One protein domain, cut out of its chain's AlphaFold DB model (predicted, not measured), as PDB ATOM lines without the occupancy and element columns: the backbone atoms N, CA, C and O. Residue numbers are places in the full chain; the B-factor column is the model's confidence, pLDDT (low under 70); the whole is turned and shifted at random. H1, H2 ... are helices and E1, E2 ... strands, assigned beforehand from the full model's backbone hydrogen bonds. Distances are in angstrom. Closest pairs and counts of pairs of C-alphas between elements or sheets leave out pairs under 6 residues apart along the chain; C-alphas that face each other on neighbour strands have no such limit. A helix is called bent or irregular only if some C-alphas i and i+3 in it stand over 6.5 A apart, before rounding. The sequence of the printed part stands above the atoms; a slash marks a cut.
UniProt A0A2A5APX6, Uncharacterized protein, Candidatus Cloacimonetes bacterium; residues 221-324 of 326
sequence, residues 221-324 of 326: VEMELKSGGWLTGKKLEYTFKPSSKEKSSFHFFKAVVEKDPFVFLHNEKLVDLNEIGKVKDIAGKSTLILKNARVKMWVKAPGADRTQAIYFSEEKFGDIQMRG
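This is residues 221 to 324 of the 326 residues of an uncharacterized protein of Candidatus Cloacimonetes bacterium (UniProt A0A2A5APX6). A twisted antiparallel sheet folds up at one end like a bent wall: E1, E2 and the longer parts of E4 and E5 make the main slab, while E3 and the bent ends of E4 and E5 turn up from it. Two short helices, H1 and H2, pack on the inner side of this bent sheet, H1 over the slab and H2 nearer the upturned end, leaving the other face bare. The printed part has 104 residues, with E1, E2, H1, H2, E3, E4 and E5 along the chain, and its class is mixed, helices and strands. The sheet is branched at E4. The whole is compact, with a radius of gyration of the C-alphas of 14.3 A and spans of 43 by 29 by 18 A.

E1, residues 221 to 227, begins at C-alpha 221 at (4.820, -13.335, 31.879) and is 19.4 A long. E2, residues 234 to 240, is 19.6 A long. H1, residues 250 to 258, is 10.2 A long and only just irregular, with C-alphas 255 and 258 6.6 A apart. H2, residues 261 to 267, is 10.0 A long. E3, residues 278 to 282, is 12.0 A long. E4, residues 285 to 300, begins at C-alpha 285 at (33.625, -21.383, 20.794), is 38.2 A long and bends by 76 degrees at residue 292. E5, residues 311 to 323, is 30.1 A long, bends by 82 degrees at residue 319 and ends at C-alpha 323 at (28.280, -20.058, 25.486).

E1 and E2 form an antiparallel hairpin at 162 degrees, with N 223 and O 238 within hydrogen-bond range at 2.8 A. On the other side of E1 is E4, antiparallel at 141 degrees, with N 224 and O 296 at 2.8 A. E1 and E3 lie on one side of E4, beside residues 290 to 299 and 285 to 289, and E5 on the other side. E3, E4 and E5 form a meander, each strand the antiparallel neighbour of the one before. In its hairpins, N 280 and O 287 are 2.9 A apart, and N 295 and O 315 are 2.9 A apart. E3 is apart from E1 and E2. H1 is on the sheet at a height of 9.8 A, over E4 and along it at 14 degrees on the local plane. H2 is also on the sheet; its closest C-alphas to E5 are those of Val 263 and Met 322, 7.9 A apart. H1 and H2 are close but not clearly touching, with the C-alphas of Val 257 and Phe 264 6.1 A apart, and about perpendicular at 84 degrees. In H2 every O i to N i+4 pair is within hydrogen-bond range, in H1 4 of 5.

The C-alphas of Gly 284 and Gln 308, the two farthest apart, are 46.3 A apart. The printed part has no cut and no long link. Mean pLDDT of the printed part is 81.4; residues 229 to 232, 245 to 248, 250 and 324 are under 70.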
ATOM      1  N   VAL A 221       3.621 -14.115  31.572       85.31
ATOM      2  CA  VAL A 221       4.820 -13.335  31.879       85.31
ATOM      3  C   VAL A 221       5.218 -12.554  30.638       85.31
ATOM      4  O   VAL A 221       5.560 -13.128  29.609       85.31
ATOM      5  N   GLU A 222       5.194 -11.233  30.719       89.69
ATOM      6  CA  GLU A 222       5.779 -10.371  29.700       89.69
ATOM      7  C   GLU A 222       7.175  -9.944  30.127       89.69
ATOM      8  O   GLU A 222       7.384  -9.513  31.258       89.69
ATOM      9  N   MET A 223       8.131 -10.054  29.215       90.19
ATOM     10  CA  MET A 223       9.529  -9.736  29.448       90.19
ATOM     11  C   MET A 223      10.002  -8.714  28.423       90.19
ATOM     12  O   MET A 223       9.790  -8.863  27.223       90.19
ATOM     13  N   GLU A 224      10.681  -7.678  28.898       91.44
ATOM     14  CA  GLU A 224      11.447  -6.747  28.080       91.44
ATOM     15  C   GLU A 224      12.932  -6.980  28.358       91.44
ATOM     16  O   GLU A 224      13.434  -6.659  29.438       91.44
ATOM     17  N   LEU A 225      13.637  -7.514  27.367       89.81
ATOM     18  CA  LEU A 225      15.077  -7.720  27.388       89.81
ATOM     19  C   LEU A 225      15.771  -6.535  26.719       89.81
ATOM     20  O   LEU A 225      15.406  -6.118  25.618       89.81
ATOM     21  N   LYS A 226      16.815  -6.011  27.352       89.44
ATOM     22  CA  LYS A 226      17.633  -4.918  26.820       89.44
ATOM     23  C   LYS A 226      19.108  -5.268  26.893       89.44
ATOM     24  O   LYS A 226      19.562  -5.784  27.906       89.44
ATOM     25  N   SER A 227      19.849  -4.950  25.835       86.50
ATOM     26  CA  SER A 227      21.304  -5.119  25.758       86.50
ATOM     27  C   SER A 227      21.905  -4.115  24.765       86.50
ATOM     28  O   SER A 227      21.315  -3.813  23.731       86.50
ATOM     29  N   GLY A 228      23.075  -3.561  25.069       81.19
ATOM     30  CA  GLY A 228      23.832  -2.652  24.212       81.19
ATOM     31  C   GLY A 228      24.749  -1.696  24.981       81.19
ATOM     32  O   GLY A 228      24.721  -1.594  26.207       81.19
ATOM     33  N   GLY A 229      25.597  -0.976  24.243       69.50
ATOM     34  CA  GLY A 229      26.358   0.145  24.800       69.50
ATOM     35  C   GLY A 229      25.456   1.352  25.078       69.50
ATOM     36  O   GLY A 229      24.323   1.399  24.603       69.50
ATOM     37  N   TRP A 230      25.983   2.355  25.787       58.59
ATOM     38  CA  TRP A 230      25.261   3.585  26.161       58.59
ATOM     39  C   TRP A 230      24.546   4.282  24.981       58.59
ATOM     40  O   TRP A 230      23.534   4.941  25.188       58.59
ATOM     41  N   LEU A 231      25.029   4.105  23.742       55.62
ATOM     42  CA  LEU A 231      24.507   4.766  22.537       55.62
ATOM     43  C   LEU A 231      23.646   3.882  21.612       55.62
ATOM     44  O   LEU A 231      23.017   4.410  20.704       55.62
ATOM     45  N   THR A 232      23.613   2.556  21.787       66.31
ATOM     46  CA  THR A 232      23.012   1.635  20.791       66.31
ATOM     47  C   THR A 232      22.102   0.578  21.414       66.31
ATOM     48  O   THR A 232      22.015  -0.533  20.891       66.31
ATOM     49  N   GLY A 233      21.505   0.868  22.573       74.44
ATOM     50  CA  GLY A 233      20.676  -0.087  23.311       74.44
ATOM     51  C   GLY A 233      19.625  -0.742  22.414       74.44
ATOM     52  O   GLY A 233      18.751  -0.066  21.879       74.44
ATOM     53  N   LYS A 234      19.720  -2.061  22.252       84.81
ATOM     54  CA  LYS A 234      18.722  -2.882  21.575       84.81
ATOM     55  C   LYS A 234      17.728  -3.417  22.600       84.81
ATOM     56  O   LYS A 234      18.083  -3.652  23.758       84.81
ATOM     57  N   LYS A 235      16.485  -3.598  22.165       88.81
ATOM     58  CA  LYS A 235      15.368  -4.052  22.992       88.81
ATOM     59  C   LYS A 235      14.616  -5.161  22.263       88.81
ATOM     60  O   LYS A 235      14.367  -5.028  21.071       88.81
ATOM     61  N   LEU A 236      14.228  -6.189  23.006       88.19
ATOM     62  CA  LEU A 236      13.334  -7.253  22.569       88.19
ATOM     63  C   LEU A 236      12.226  -7.410  23.611       88.19
ATOM     64  O   LEU A 236      12.501  -7.400  24.810       88.19
ATOM     65  N   GLU A 237      10.981  -7.532  23.164       90.19
ATOM     66  CA  GLU A 237       9.850  -7.850  24.034       90.19
ATOM     67  C   GLU A 237       9.333  -9.246  23.714       90.19
ATOM     68  O   GLU A 237       9.254  -9.631  22.549       90.19
ATOM     69  N   TYR A 238       8.979 -10.000  24.748       89.38
ATOM     70  CA  TYR A 238       8.477 -11.356  24.613       89.38
ATOM     71  C   TYR A 238       7.375 -11.644  25.630       89.38
ATOM     72  O   TYR A 238       7.428 -11.182  26.769       89.38
ATOM     73  N   THR A 239       6.393 -12.449  25.232       89.50
ATOM     74  CA  THR A 239       5.312 -12.909  26.104       89.50
ATOM     75  C   THR A 239       5.417 -14.416  26.285       89.50
ATOM     76  O   THR A 239       5.098 -15.186  25.382       89.50
ATOM     77  N   PHE A 240       5.822 -14.837  27.478       83.50
ATOM     78  CA  PHE A 240       5.800 -16.225  27.900       83.50
ATOM     79  C   PHE A 240       4.402 -16.592  28.407       83.50
ATOM     80  O   PHE A 240       3.901 -16.029  29.384       83.50
ATOM     81  N   LYS A 241       3.773 -17.553  27.724       84.00
ATOM     82  CA  LYS A 241       2.536 -18.199  28.165       84.00
ATOM     83  C   LYS A 241       2.871 -19.637  28.579       84.00
ATOM     84  O   LYS A 241       3.316 -20.401  27.720       84.00
ATOM     85  N   PRO A 242       2.704 -20.010  29.855       71.00
ATOM     86  CA  PRO A 242       3.034 -21.345  30.324       71.00
ATOM     87  C   PRO A 242       2.127 -22.388  29.664       71.00
ATOM     88  O   PRO A 242       0.915 -22.211  29.564       71.00
ATOM     89  N   SER A 243       2.727 -23.481  29.195       72.69
ATOM     90  CA  SER A 243       2.032 -24.585  28.518       72.69
ATOM     91  C   SER A 243       1.580 -25.700  29.466       72.69
ATOM     92  O   SER A 243       0.893 -26.628  29.041       72.69
ATOM     93  N   SER A 244       1.965 -25.635  30.745       71.31
ATOM     94  CA  SER A 244       1.631 -26.618  31.776       71.31
ATOM     95  C   SER A 244       1.359 -25.943  33.121       71.31
ATOM     96  O   SER A 244       1.849 -24.842  33.378       71.31
ATOM     97  N   LYS A 245       0.627 -26.644  33.999       66.50
ATOM     98  CA  LYS A 245       0.307 -26.179  35.361       66.50
ATOM     99  C   LYS A 245       1.541 -25.934  36.239       66.50
ATOM    100  O   LYS A 245       1.523 -25.091  37.120       66.50
ATOM    101  N   GLU A 246       2.617 -26.682  36.018       67.19
ATOM    102  CA  GLU A 246       3.866 -26.509  36.768       67.19
ATOM    103  C   GLU A 246       4.543 -25.182  36.400       67.19
ATOM    104  O   GLU A 246       4.884 -24.379  37.274       67.19
ATOM    105  N   LYS A 247       4.650 -24.918  35.089       69.44
ATOM    106  CA  LYS A 247       5.235 -23.691  34.532       69.44
ATOM    107  C   LYS A 247       4.379 -22.449  34.793       69.44
ATOM    108  O   LYS A 247       4.875 -21.336  34.628       69.44
ATOM    109  N   SER A 248       3.111 -22.627  35.164       66.00
ATOM    110  CA  SER A 248       2.196 -21.535  35.484       66.00
ATOM    111  C   SER A 248       2.178 -21.144  36.960       66.00
ATOM    112  O   SER A 248       1.553 -20.144  37.303       66.00
ATOM    113  N   SER A 249       2.909 -21.859  37.823       70.12
ATOM    114  CA  SER A 249       3.063 -21.464  39.224       70.12
ATOM    115  C   SER A 249       3.991 -20.253  39.371       70.12
ATOM    116  O   SER A 249       5.038 -20.142  38.722       70.12
ATOM    117  N   PHE A 250       3.652 -19.347  40.289       69.94
ATOM    118  CA  PHE A 250       4.505 -18.195  40.586       69.94
ATOM    119  C   PHE A 250       5.860 -18.606  41.183       69.94
ATOM    120  O   PHE A 250       6.874 -17.944  40.954       69.94
ATOM    121  N   HIS A 251       5.898 -19.726  41.913       71.44
ATOM    122  CA  HIS A 251       7.140 -20.278  42.446       71.44
ATOM    123  C   HIS A 251       8.099 -20.706  41.329       71.44
ATOM    124  O   HIS A 251       9.271 -20.329  41.361       71.44
ATOM    125  N   PHE A 252       7.603 -21.421  40.310       75.44
ATOM    126  CA  PHE A 252       8.397 -21.761  39.128       75.44
ATOM    127  C   PHE A 252       8.947 -20.501  38.454       75.44
ATOM    128  O   PHE A 252      10.140 -20.428  38.157       75.44
ATOM    129  N   PHE A 253       8.098 -19.485  38.266       77.56
ATOM    130  CA  PHE A 253       8.522 -18.209  37.694       77.56
ATOM    131  C   PHE A 253       9.695 -17.594  38.478       77.56
ATOM    132  O   PHE A 253      10.727 -17.302  37.875       77.56
ATOM    133  N   LYS A 254       9.588 -17.464  39.806       75.81
ATOM    134  CA  LYS A 254      10.658 -16.885  40.635       75.81
ATOM    135  C   LYS A 254      11.942 -17.715  40.634       75.81
ATOM    136  O   LYS A 254      13.040 -17.168  40.588       75.81
ATOM    137  N   ALA A 255      11.815 -19.037  40.704       74.06
ATOM    138  CA  ALA A 255      12.962 -19.931  40.827       74.06
ATOM    139  C   ALA A 255      13.729 -20.114  39.507       74.06
ATOM    140  O   ALA A 255      14.944 -20.323  39.534       74.06
ATOM    141  N   VAL A 256      13.026 -20.058  38.372       80.31
ATOM    142  CA  VAL A 256      13.570 -20.413  37.053       80.31
ATOM    143  C   VAL A 256      13.650 -19.203  36.131       80.31
ATOM    144  O   VAL A 256      14.730 -18.875  35.646       80.31
ATOM    145  N   VAL A 257      12.520 -18.541  35.880       83.06
ATOM    146  CA  VAL A 257      12.430 -17.477  34.867       83.06
ATOM    147  C   VAL A 257      13.104 -16.203  35.356       83.06
ATOM    148  O   VAL A 257      13.895 -15.617  34.626       83.06
ATOM    149  N   GLU A 258      12.814 -15.780  36.585       82.56
ATOM    150  CA  GLU A 258      13.353 -14.535  37.130       82.56
ATOM    151  C   GLU A 258      14.864 -14.609  37.372       82.56
ATOM    152  O   GLU A 258      15.577 -13.654  37.080       82.56
ATOM    153  N   LYS A 259      15.355 -15.759  37.844       83.12
ATOM    154  CA  LYS A 259      16.764 -15.956  38.189       83.12
ATOM    155  C   LYS A 259      17.700 -15.867  36.979       83.12
ATOM    156  O   LYS A 259      18.736 -15.220  37.062       83.12
ATOM    157  N   ASP A 260      17.346 -16.524  35.871       82.44
ATOM    158  CA  ASP A 260      18.182 -16.601  34.664       82.44
ATOM    159  C   ASP A 260      17.335 -16.469  33.370       82.44
ATOM    160  O   ASP A 260      17.251 -17.405  32.563       82.44
ATOM    161  N   PRO A 261      16.720 -15.296  33.107       86.19
ATOM    162  CA  PRO A 261      15.705 -15.120  32.058       86.19
ATOM    163  C   PRO A 261      16.235 -15.369  30.641       86.19
ATOM    164  O   PRO A 261      15.543 -15.932  29.794       86.19
ATOM    165  N   PHE A 262      17.485 -14.986  30.368       84.50
ATOM    166  CA  PHE A 262      18.109 -15.203  29.060       84.50
ATOM    167  C   PHE A 262      18.373 -16.690  28.794       84.50
ATOM    168  O   PHE A 262      18.132 -17.169  27.689       84.50
ATOM    169  N   VAL A 263      18.836 -17.432  29.806       82.62
ATOM    170  CA  VAL A 263      19.087 -18.876  29.692       82.62
ATOM    171  C   VAL A 263      17.771 -19.618  29.494       82.62
ATOM    172  O   VAL A 263      17.674 -20.454  28.599       82.62
ATOM    173  N   PHE A 264      16.744 -19.265  30.271       84.19
ATOM    174  CA  PHE A 264      15.404 -19.824  30.127       84.19
ATOM    175  C   PHE A 264      14.866 -19.656  28.698       84.19
ATOM    176  O   PHE A 264      14.522 -20.637  28.041       84.19
ATOM    177  N   LEU A 265      14.863 -18.422  28.184       82.94
ATOM    178  CA  LEU A 265      14.348 -18.117  26.848       82.94
ATOM    179  C   LEU A 265      15.129 -18.810  25.727       82.94
ATOM    180  O   LEU A 265      14.529 -19.264  24.751       82.94
ATOM    181  N   HIS A 266      16.451 -18.907  25.873       81.50
ATOM    182  CA  HIS A 266      17.308 -19.627  24.938       81.50
ATOM    183  C   HIS A 266      17.000 -21.131  24.928       81.50
ATOM    184  O   HIS A 266      16.804 -21.717  23.864       81.50
ATOM    185  N   ASN A 267      16.917 -21.755  26.106       82.94
ATOM    186  CA  ASN A 267      16.710 -23.198  26.240       82.94
ATOM    187  C   ASN A 267      15.323 -23.636  25.765       82.94
ATOM    188  O   ASN A 267      15.180 -24.688  25.145       82.94
ATOM    189  N   GLU A 268      14.309 -22.805  25.994       80.81
ATOM    190  CA  GLU A 268      12.947 -23.039  25.515       80.81
ATOM    191  C   GLU A 268      12.761 -22.620  24.039       80.81
ATOM    192  O   GLU A 268      11.668 -22.762  23.493       80.81
ATOM    193  N   LYS A 269      13.821 -22.123  23.375       81.44
ATOM    194  CA  LYS A 269      13.817 -21.651  21.976       81.44
ATOM    195  C   LYS A 269      12.706 -20.637  21.695       81.44
ATOM    196  O   LYS A 269      12.085 -20.644  20.634       81.44
ATOM    197  N   LEU A 270      12.448 -19.775  22.671       76.38
ATOM    198  CA  LEU A 270      11.312 -18.859  22.653       76.38
ATOM    199  C   LEU A 270      11.610 -17.566  21.896       76.38
ATOM    200  O   LEU A 270      10.682 -16.904  21.436       76.38
ATOM    201  N   VAL A 271      12.890 -17.212  21.764       80.88
ATOM    202  CA  VAL A 271      13.357 -16.006  21.071       80.88
ATOM    203  C   VAL A 271      14.733 -16.223  20.445       80.88
ATOM    204  O   VAL A 271      15.511 -17.052  20.925       80.88
ATOM    205  N   ASP A 272      15.079 -15.411  19.444       83.00
ATOM    206  CA  ASP A 272      16.455 -15.304  18.953       83.00
ATOM    207  C   ASP A 272      17.212 -14.192  19.702       83.00
ATOM    208  O   ASP A 272      17.130 -13.004  19.385       83.00
ATOM    209  N   LEU A 273      17.981 -14.573  20.727       83.25
ATOM    210  CA  LEU A 273      18.772 -13.620  21.516       83.25
ATOM    211  C   LEU A 273      19.881 -12.921  20.708       83.25
ATOM    212  O   LEU A 273      20.423 -11.907  21.163       83.25
ATOM    213  N   ASN A 274      20.209 -13.409  19.506       82.75
ATOM    214  CA  ASN A 274      21.189 -12.760  18.638       82.75
ATOM    215  C   ASN A 274      20.703 -11.396  18.132       82.75
ATOM    216  O   ASN A 274      21.528 -10.550  17.777       82.75
ATOM    217  N   GLU A 275      19.394 -11.127  18.164       83.75
ATOM    218  CA  GLU A 275      18.841  -9.828  17.777       83.75
ATOM    219  C   GLU A 275      19.361  -8.694  18.670       83.75
ATOM    220  O   GLU A 275      19.693  -7.612  18.173       83.75
ATOM    221  N   ILE A 276      19.515  -8.949  19.974       86.06
ATOM    222  CA  ILE A 276      19.932  -7.963  20.987       86.06
ATOM    223  C   ILE A 276      21.383  -8.133  21.465       86.06
ATOM    224  O   ILE A 276      21.898  -7.291  22.211       86.06
ATOM    225  N   GLY A 277      22.059  -9.195  21.029       83.44
ATOM    226  CA  GLY A 277      23.445  -9.499  21.375       83.44
ATOM    227  C   GLY A 277      24.421  -9.415  20.208       83.44
ATOM    228  O   GLY A 277      24.086  -9.011  19.095       83.44
ATOM    229  N   LYS A 278      25.680  -9.762  20.485       84.38
ATOM    230  CA  LYS A 278      26.711  -9.982  19.463       84.38
ATOM    231  C   LYS A 278      27.348 -11.345  19.673       84.38
ATOM    232  O   LYS A 278      27.885 -11.604  20.746       84.38
ATOM    233  N   VAL A 279      27.344 -12.172  18.637       86.50
ATOM    234  CA  VAL A 279      28.074 -13.441  18.630       86.50
ATOM    235  C   VAL A 279      29.548 -13.168  18.334       86.50
ATOM    236  O   VAL A 279      29.874 -12.417  17.412       86.50
ATOM    237  N   LYS A 280      30.444 -13.749  19.131       85.06
ATOM    238  CA  LYS A 280      31.894 -13.728  18.912       85.06
ATOM    239  C   LYS A 280      32.478 -15.120  19.088       85.06
ATOM    240  O   LYS A 280      32.002 -15.890  19.915       85.06
ATOM    241  N   ASP A 281      33.553 -15.402  18.366       84.75
ATOM    242  CA  ASP A 281      34.405 -16.544  18.677       84.75
ATOM    243  C   ASP A 281      35.350 -16.177  19.831       84.75
ATOM    244  O   ASP A 281      36.097 -15.197  19.755       84.75
ATOM    245  N   ILE A 282      35.277 -16.941  20.920       81.38
ATOM    246  CA  ILE A 282      36.179 -16.842  22.065       81.38
ATOM    247  C   ILE A 282      36.734 -18.241  22.329       81.38
ATOM    248  O   ILE A 282      36.005 -19.138  22.750       81.38
ATOM    249  N   ALA A 283      38.040 -18.414  22.106       84.25
ATOM    250  CA  ALA A 283      38.743 -19.688  22.279       84.25
ATOM    251  C   ALA A 283      38.135 -20.858  21.468       84.25
ATOM    252  O   ALA A 283      38.022 -21.978  21.969       84.25
ATOM    253  N   GLY A 284      37.735 -20.605  20.215       81.12
ATOM    254  CA  GLY A 284      37.181 -21.617  19.308       81.12
ATOM    255  C   GLY A 284      35.741 -22.019  19.640       81.12
ATOM    256  O   GLY A 284      35.296 -23.108  19.258       81.12
ATOM    257  N   LYS A 285      35.023 -21.182  20.401       80.00
ATOM    258  CA  LYS A 285      33.625 -21.383  20.794       80.00
ATOM    259  C   LYS A 285      32.800 -20.144  20.472       80.00
ATOM    260  O   LYS A 285      33.118 -19.036  20.910       80.00
ATOM    261  N   SER A 286      31.687 -20.366  19.775       83.56
ATOM    262  CA  SER A 286      30.674 -19.339  19.537       83.56
ATOM    263  C   SER A 286      30.052 -18.908  20.868       83.56
ATOM    264  O   SER A 286      29.457 -19.713  21.586       83.56
ATOM    265  N   THR A 287      30.246 -17.641  21.227       84.31
ATOM    266  CA  THR A 287      29.789 -17.048  22.485       84.31
ATOM    267  C   THR A 287      28.943 -15.816  22.184       84.31
ATOM    268  O   THR A 287      29.404 -14.875  21.535       84.31
ATOM    269  N   LEU A 288      27.707 -15.803  22.676       85.50
ATOM    270  CA  LEU A 288      26.827 -14.643  22.636       85.50
ATOM    271  C   LEU A 288      27.198 -13.679  23.766       85.50
ATOM    272  O   LEU A 288      27.273 -14.064  24.932       85.50
ATOM    273  N   ILE A 289      27.412 -12.413  23.422       85.12
ATOM    274  CA  ILE A 289      27.721 -11.344  24.369       85.12
ATOM    275  C   ILE A 289      26.558 -10.358  24.405       85.12
ATOM    276  O   ILE A 289      26.228  -9.736  23.389       85.12
ATOM    277  N   LEU A 290      25.997 -10.169  25.596       86.38
ATOM    278  CA  LEU A 290      25.011  -9.140  25.906       86.38
ATOM    279  C   LEU A 290      25.701  -8.063  26.745       86.38
ATOM    280  O   LEU A 290      26.298  -8.364  27.775       86.38
ATOM    281  N   LYS A 291      25.670  -6.809  26.293       87.38
ATOM    282  CA  LYS A 291      26.311  -5.686  26.999       87.38
ATOM    283  C   LYS A 291      25.275  -4.941  27.823       87.38
ATOM    284  O   LYS A 291      24.201  -4.673  27.300       87.38
ATOM    285  N   ASN A 292      25.583  -4.572  29.066       88.00
ATOM    286  CA  ASN A 292      24.644  -3.884  29.969       88.00
ATOM    287  C   ASN A 292      23.230  -4.498  29.961       88.00
ATOM    288  O   ASN A 292      22.224  -3.786  29.870       88.00
ATOM    289  N   ALA A 293      23.169  -5.825  30.001       87.31
ATOM    290  CA  ALA A 293      21.952  -6.597  29.976       87.31
ATOM    291  C   ALA A 293      21.027  -6.190  31.127       87.31
ATOM    292  O   ALA A 293      21.431  -6.051  32.288       87.31
ATOM    293  N   ARG A 294      19.762  -5.983  30.781       90.12
ATOM    294  CA  ARG A 294      18.690  -5.649  31.710       90.12
ATOM    295  C   ARG A 294      17.442  -6.404  31.302       90.12
ATOM    296  O   ARG A 294      17.149  -6.495  30.110       90.12
ATOM    297  N   VAL A 295      16.692  -6.862  32.291       89.38
ATOM    298  CA  VAL A 295      15.382  -7.466  32.083       89.38
ATOM    299  C   VAL A 295      14.352  -6.736  32.924       89.38
ATOM    300  O   VAL A 295      14.604  -6.400  34.078       89.38
ATOM    301  N   LYS A 296      13.194  -6.463  32.326       91.19
ATOM    302  CA  LYS A 296      11.981  -6.078  33.047       91.19
ATOM    303  C   LYS A 296      10.940  -7.160  32.838       91.19
ATOM    304  O   LYS A 296      10.755  -7.589  31.702       91.19
ATOM    305  N   MET A 297      10.283  -7.586  33.904       89.44
ATOM    306  CA  MET A 297       9.314  -8.676  33.876       89.44
ATOM    307  C   MET A 297       8.018  -8.220  34.520       89.44
ATOM    308  O   MET A 297       8.031  -7.610  35.587       89.44
ATOM    309  N   TRP A 298       6.906  -8.538  33.870       90.00
ATOM    310  CA  TRP A 298       5.557  -8.344  34.379       90.00
ATOM    311  C   TRP A 298       4.854  -9.693  34.389       90.00
ATOM    312  O   TRP A 298       4.695 -10.308  33.337       90.00
ATOM    313  N   VAL A 299       4.410 -10.142  35.558       84.94
ATOM    314  CA  VAL A 299       3.527 -11.306  35.681       84.94
ATOM    315  C   VAL A 299       2.110 -10.786  35.833       84.94
ATOM    316  O   VAL A 299       1.871  -9.904  36.654       84.94
ATOM    317  N   LYS A 300       1.173 -11.304  35.044       82.12
ATOM    318  CA  LYS A 300      -0.224 -10.851  35.016       82.12
ATOM    319  C   LYS A 300      -1.183 -11.998  34.703       82.12
ATOM    320  O   LYS A 300      -0.767 -13.045  34.216       82.12
ATOM    321  N   ALA A 301      -2.474 -11.790  34.944       77.06
ATOM    322  CA  ALA A 301      -3.516 -12.708  34.487       77.06
ATOM    323  C   ALA A 301      -3.655 -12.695  32.942       77.06
ATOM    324  O   ALA A 301      -3.262 -11.714  32.294       77.06
ATOM    325  N   PRO A 302      -4.223 -13.749  32.321       76.56
ATOM    326  CA  PRO A 302      -4.547 -13.746  30.897       76.56
ATOM    327  C   PRO A 302      -5.433 -12.558  30.521       76.56
ATOM    328  O   PRO A 302      -6.411 -12.265  31.198       76.56
ATOM    329  N   GLY A 303      -5.100 -11.879  29.422       76.38
ATOM    330  CA  GLY A 303      -5.884 -10.746  28.912       76.38
ATOM    331  C   GLY A 303      -5.720  -9.424  29.672       76.38
ATOM    332  O   GLY A 303      -6.210  -8.416  29.183       76.38
ATOM    333  N   ALA A 304      -5.012  -9.402  30.806       77.19
ATOM    334  CA  ALA A 304      -4.743  -8.178  31.564       77.19
ATOM    335  C   ALA A 304      -3.618  -7.328  30.938       77.19
ATOM    336  O   ALA A 304      -2.780  -7.843  30.194       77.19
ATOM    337  N   ASP A 305      -3.545  -6.042  31.275       81.56
ATOM    338  CA  ASP A 305      -2.475  -5.136  30.825       81.56
ATOM    339  C   ASP A 305      -1.264  -5.124  31.778       81.56
ATOM    340  O   ASP A 305      -1.349  -5.551  32.930       81.56
ATOM    341  N   ARG A 306      -0.105  -4.592  31.339       84.44
ATOM    342  CA  ARG A 306       1.108  -4.454  32.193       84.44
ATOM    343  C   ARG A 306       0.865  -3.627  33.460       84.44
ATOM    344  O   ARG A 306       1.568  -3.793  34.454       84.44
ATOM    345  N   THR A 307      -0.102  -2.714  33.420       77.00
ATOM    346  CA  THR A 307      -0.530  -1.895  34.565       77.00
ATOM    347  C   THR A 307      -1.240  -2.716  35.640       77.00
ATOM    348  O   THR A 307      -1.231  -2.318  36.801       77.00
ATOM    349  N   GLN A 308      -1.794  -3.868  35.260       73.19
ATOM    350  CA  GLN A 308      -2.506  -4.827  36.107       73.19
ATOM    351  C   GLN A 308      -1.626  -6.047  36.434       73.19
ATOM    352  O   GLN A 308      -2.116  -7.147  36.690       73.19
ATOM    353  N   ALA A 309      -0.304  -5.886  36.364       80.31
ATOM    354  CA  ALA A 309       0.618  -6.935  36.767       80.31
ATOM    355  C   ALA A 309       0.463  -7.234  38.264       80.31
ATOM    356  O   ALA A 309       0.310  -6.329  39.071       80.31
ATOM    357  N   ILE A 310       0.544  -8.506  38.640       77.75
ATOM    358  CA  ILE A 310       0.564  -8.978  40.037       77.75
ATOM    359  C   ILE A 310       1.981  -8.991  40.611       77.75
ATOM    360  O   ILE A 310       2.186  -9.038  41.825       77.75
ATOM    361  N   TYR A 311       2.967  -8.959  39.719       82.69
ATOM    362  CA  TYR A 311       4.375  -8.870  40.044       82.69
ATOM    363  C   TYR A 311       5.100  -8.094  38.957       82.69
ATOM    364  O   TYR A 311       4.870  -8.302  37.763       82.69
ATOM    365  N   PHE A 312       6.003  -7.225  39.390       86.81
ATOM    366  CA  PHE A 312       6.943  -6.544  38.523       86.81
ATOM    367  C   PHE A 312       8.336  -6.677  39.116       86.81
ATOM    368  O   PHE A 312       8.534  -6.372  40.295       86.81
ATOM    369  N   SER A 313       9.297  -7.048  38.280       84.94
ATOM    370  CA  SER A 313      10.706  -6.939  38.624       84.94
ATOM    371  C   SER A 313      11.504  -6.298  37.499       84.94
ATOM    372  O   SER A 313      11.185  -6.399  36.313       84.94
ATOM    373  N   GLU A 314      12.545  -5.570  37.891       90.12
ATOM    374  CA  GLU A 314      13.552  -5.035  36.986       90.12
ATOM    375  C   GLU A 314      14.918  -5.399  37.546       90.12
ATOM    376  O   GLU A 314      15.288  -4.954  38.632       90.12
ATOM    377  N   GLU A 315      15.678  -6.163  36.772       86.50
ATOM    378  CA  GLU A 315      17.005  -6.615  37.157       86.50
ATOM    379  C   GLU A 315      18.044  -6.193  36.119       86.50
ATOM    380  O   GLU A 315      17.819  -6.207  34.902       86.50
ATOM    381  N   LYS A 316      19.200  -5.752  36.619       89.69
ATOM    382  CA  LYS A 316      20.355  -5.358  35.811       89.69
ATOM    383  C   LYS A 316      21.448  -6.391  36.026       89.69
ATOM    384  O   LYS A 316      21.988  -6.491  37.119       89.69
ATOM    385  N   PHE A 317      21.818  -7.072  34.955       82.75
ATOM    386  CA  PHE A 317      22.800  -8.153  34.982       82.75
ATOM    387  C   PHE A 317      24.196  -7.697  34.540       82.75
ATOM    388  O   PHE A 317      25.163  -8.440  34.659       82.75
ATOM    389  N   GLY A 318      24.325  -6.474  34.016       86.44
ATOM    390  CA  GLY A 318      25.599  -5.996  33.476       86.44
ATOM    391  C   GLY A 318      25.979  -6.756  32.204       86.44
ATOM    392  O   GLY A 318      25.125  -7.055  31.377       86.44
ATOM    393  N   ASP A 319      27.259  -7.036  31.998       87.19
ATOM    394  CA  ASP A 319      27.701  -7.760  30.807       87.19
ATOM    395  C   ASP A 319      27.549  -9.277  30.999       87.19
ATOM    396  O   ASP A 319      28.198  -9.859  31.864       87.19
ATOM    397  N   ILE A 320      26.747  -9.925  30.150       85.25
ATOM    398  CA  ILE A 320      26.524 -11.378  30.174       85.25
ATOM    399  C   ILE A 320      27.243 -12.030  28.990       85.25
ATOM    400  O   ILE A 320      27.233 -11.515  27.867       85.25
ATOM    401  N   GLN A 321      27.839 -13.196  29.235       85.06
ATOM    402  CA  GLN A 321      28.386 -14.075  28.203       85.06
ATOM    403  C   GLN A 321      27.682 -15.431  28.262       85.06
ATOM    404  O   GLN A 321      27.748 -16.117  29.279       85.06
ATOM    405  N   MET A 322      27.038 -15.826  27.167       81.50
ATOM    406  CA  MET A 322      26.368 -17.118  27.029       81.50
ATOM    407  C   MET A 322      27.120 -17.956  26.000       81.50
ATOM    408  O   MET A 322      27.323 -17.528  24.864       81.50
ATOM    409  N   ARG A 323      27.577 -19.144  26.395       76.75
ATOM    410  CA  ARG A 323      28.280 -20.058  25.486       76.75
ATOM    411  C   ARG A 323      27.253 -20.880  24.715       76.75
ATOM    412  O   ARG A 323      26.375 -21.465  25.338       76.75
ATOM    413  N   GLY A 324      27.385 -20.941  23.392       61.38
ATOM    414  CA  GLY A 324      26.624 -21.896  22.593       61.38
ATOM    415  C   GLY A 324      27.129 -23.318  22.841       61.38
ATOM    416  O   GLY A 324      28.342 -23.537  22.949       61.38
TER     417      GLY A 324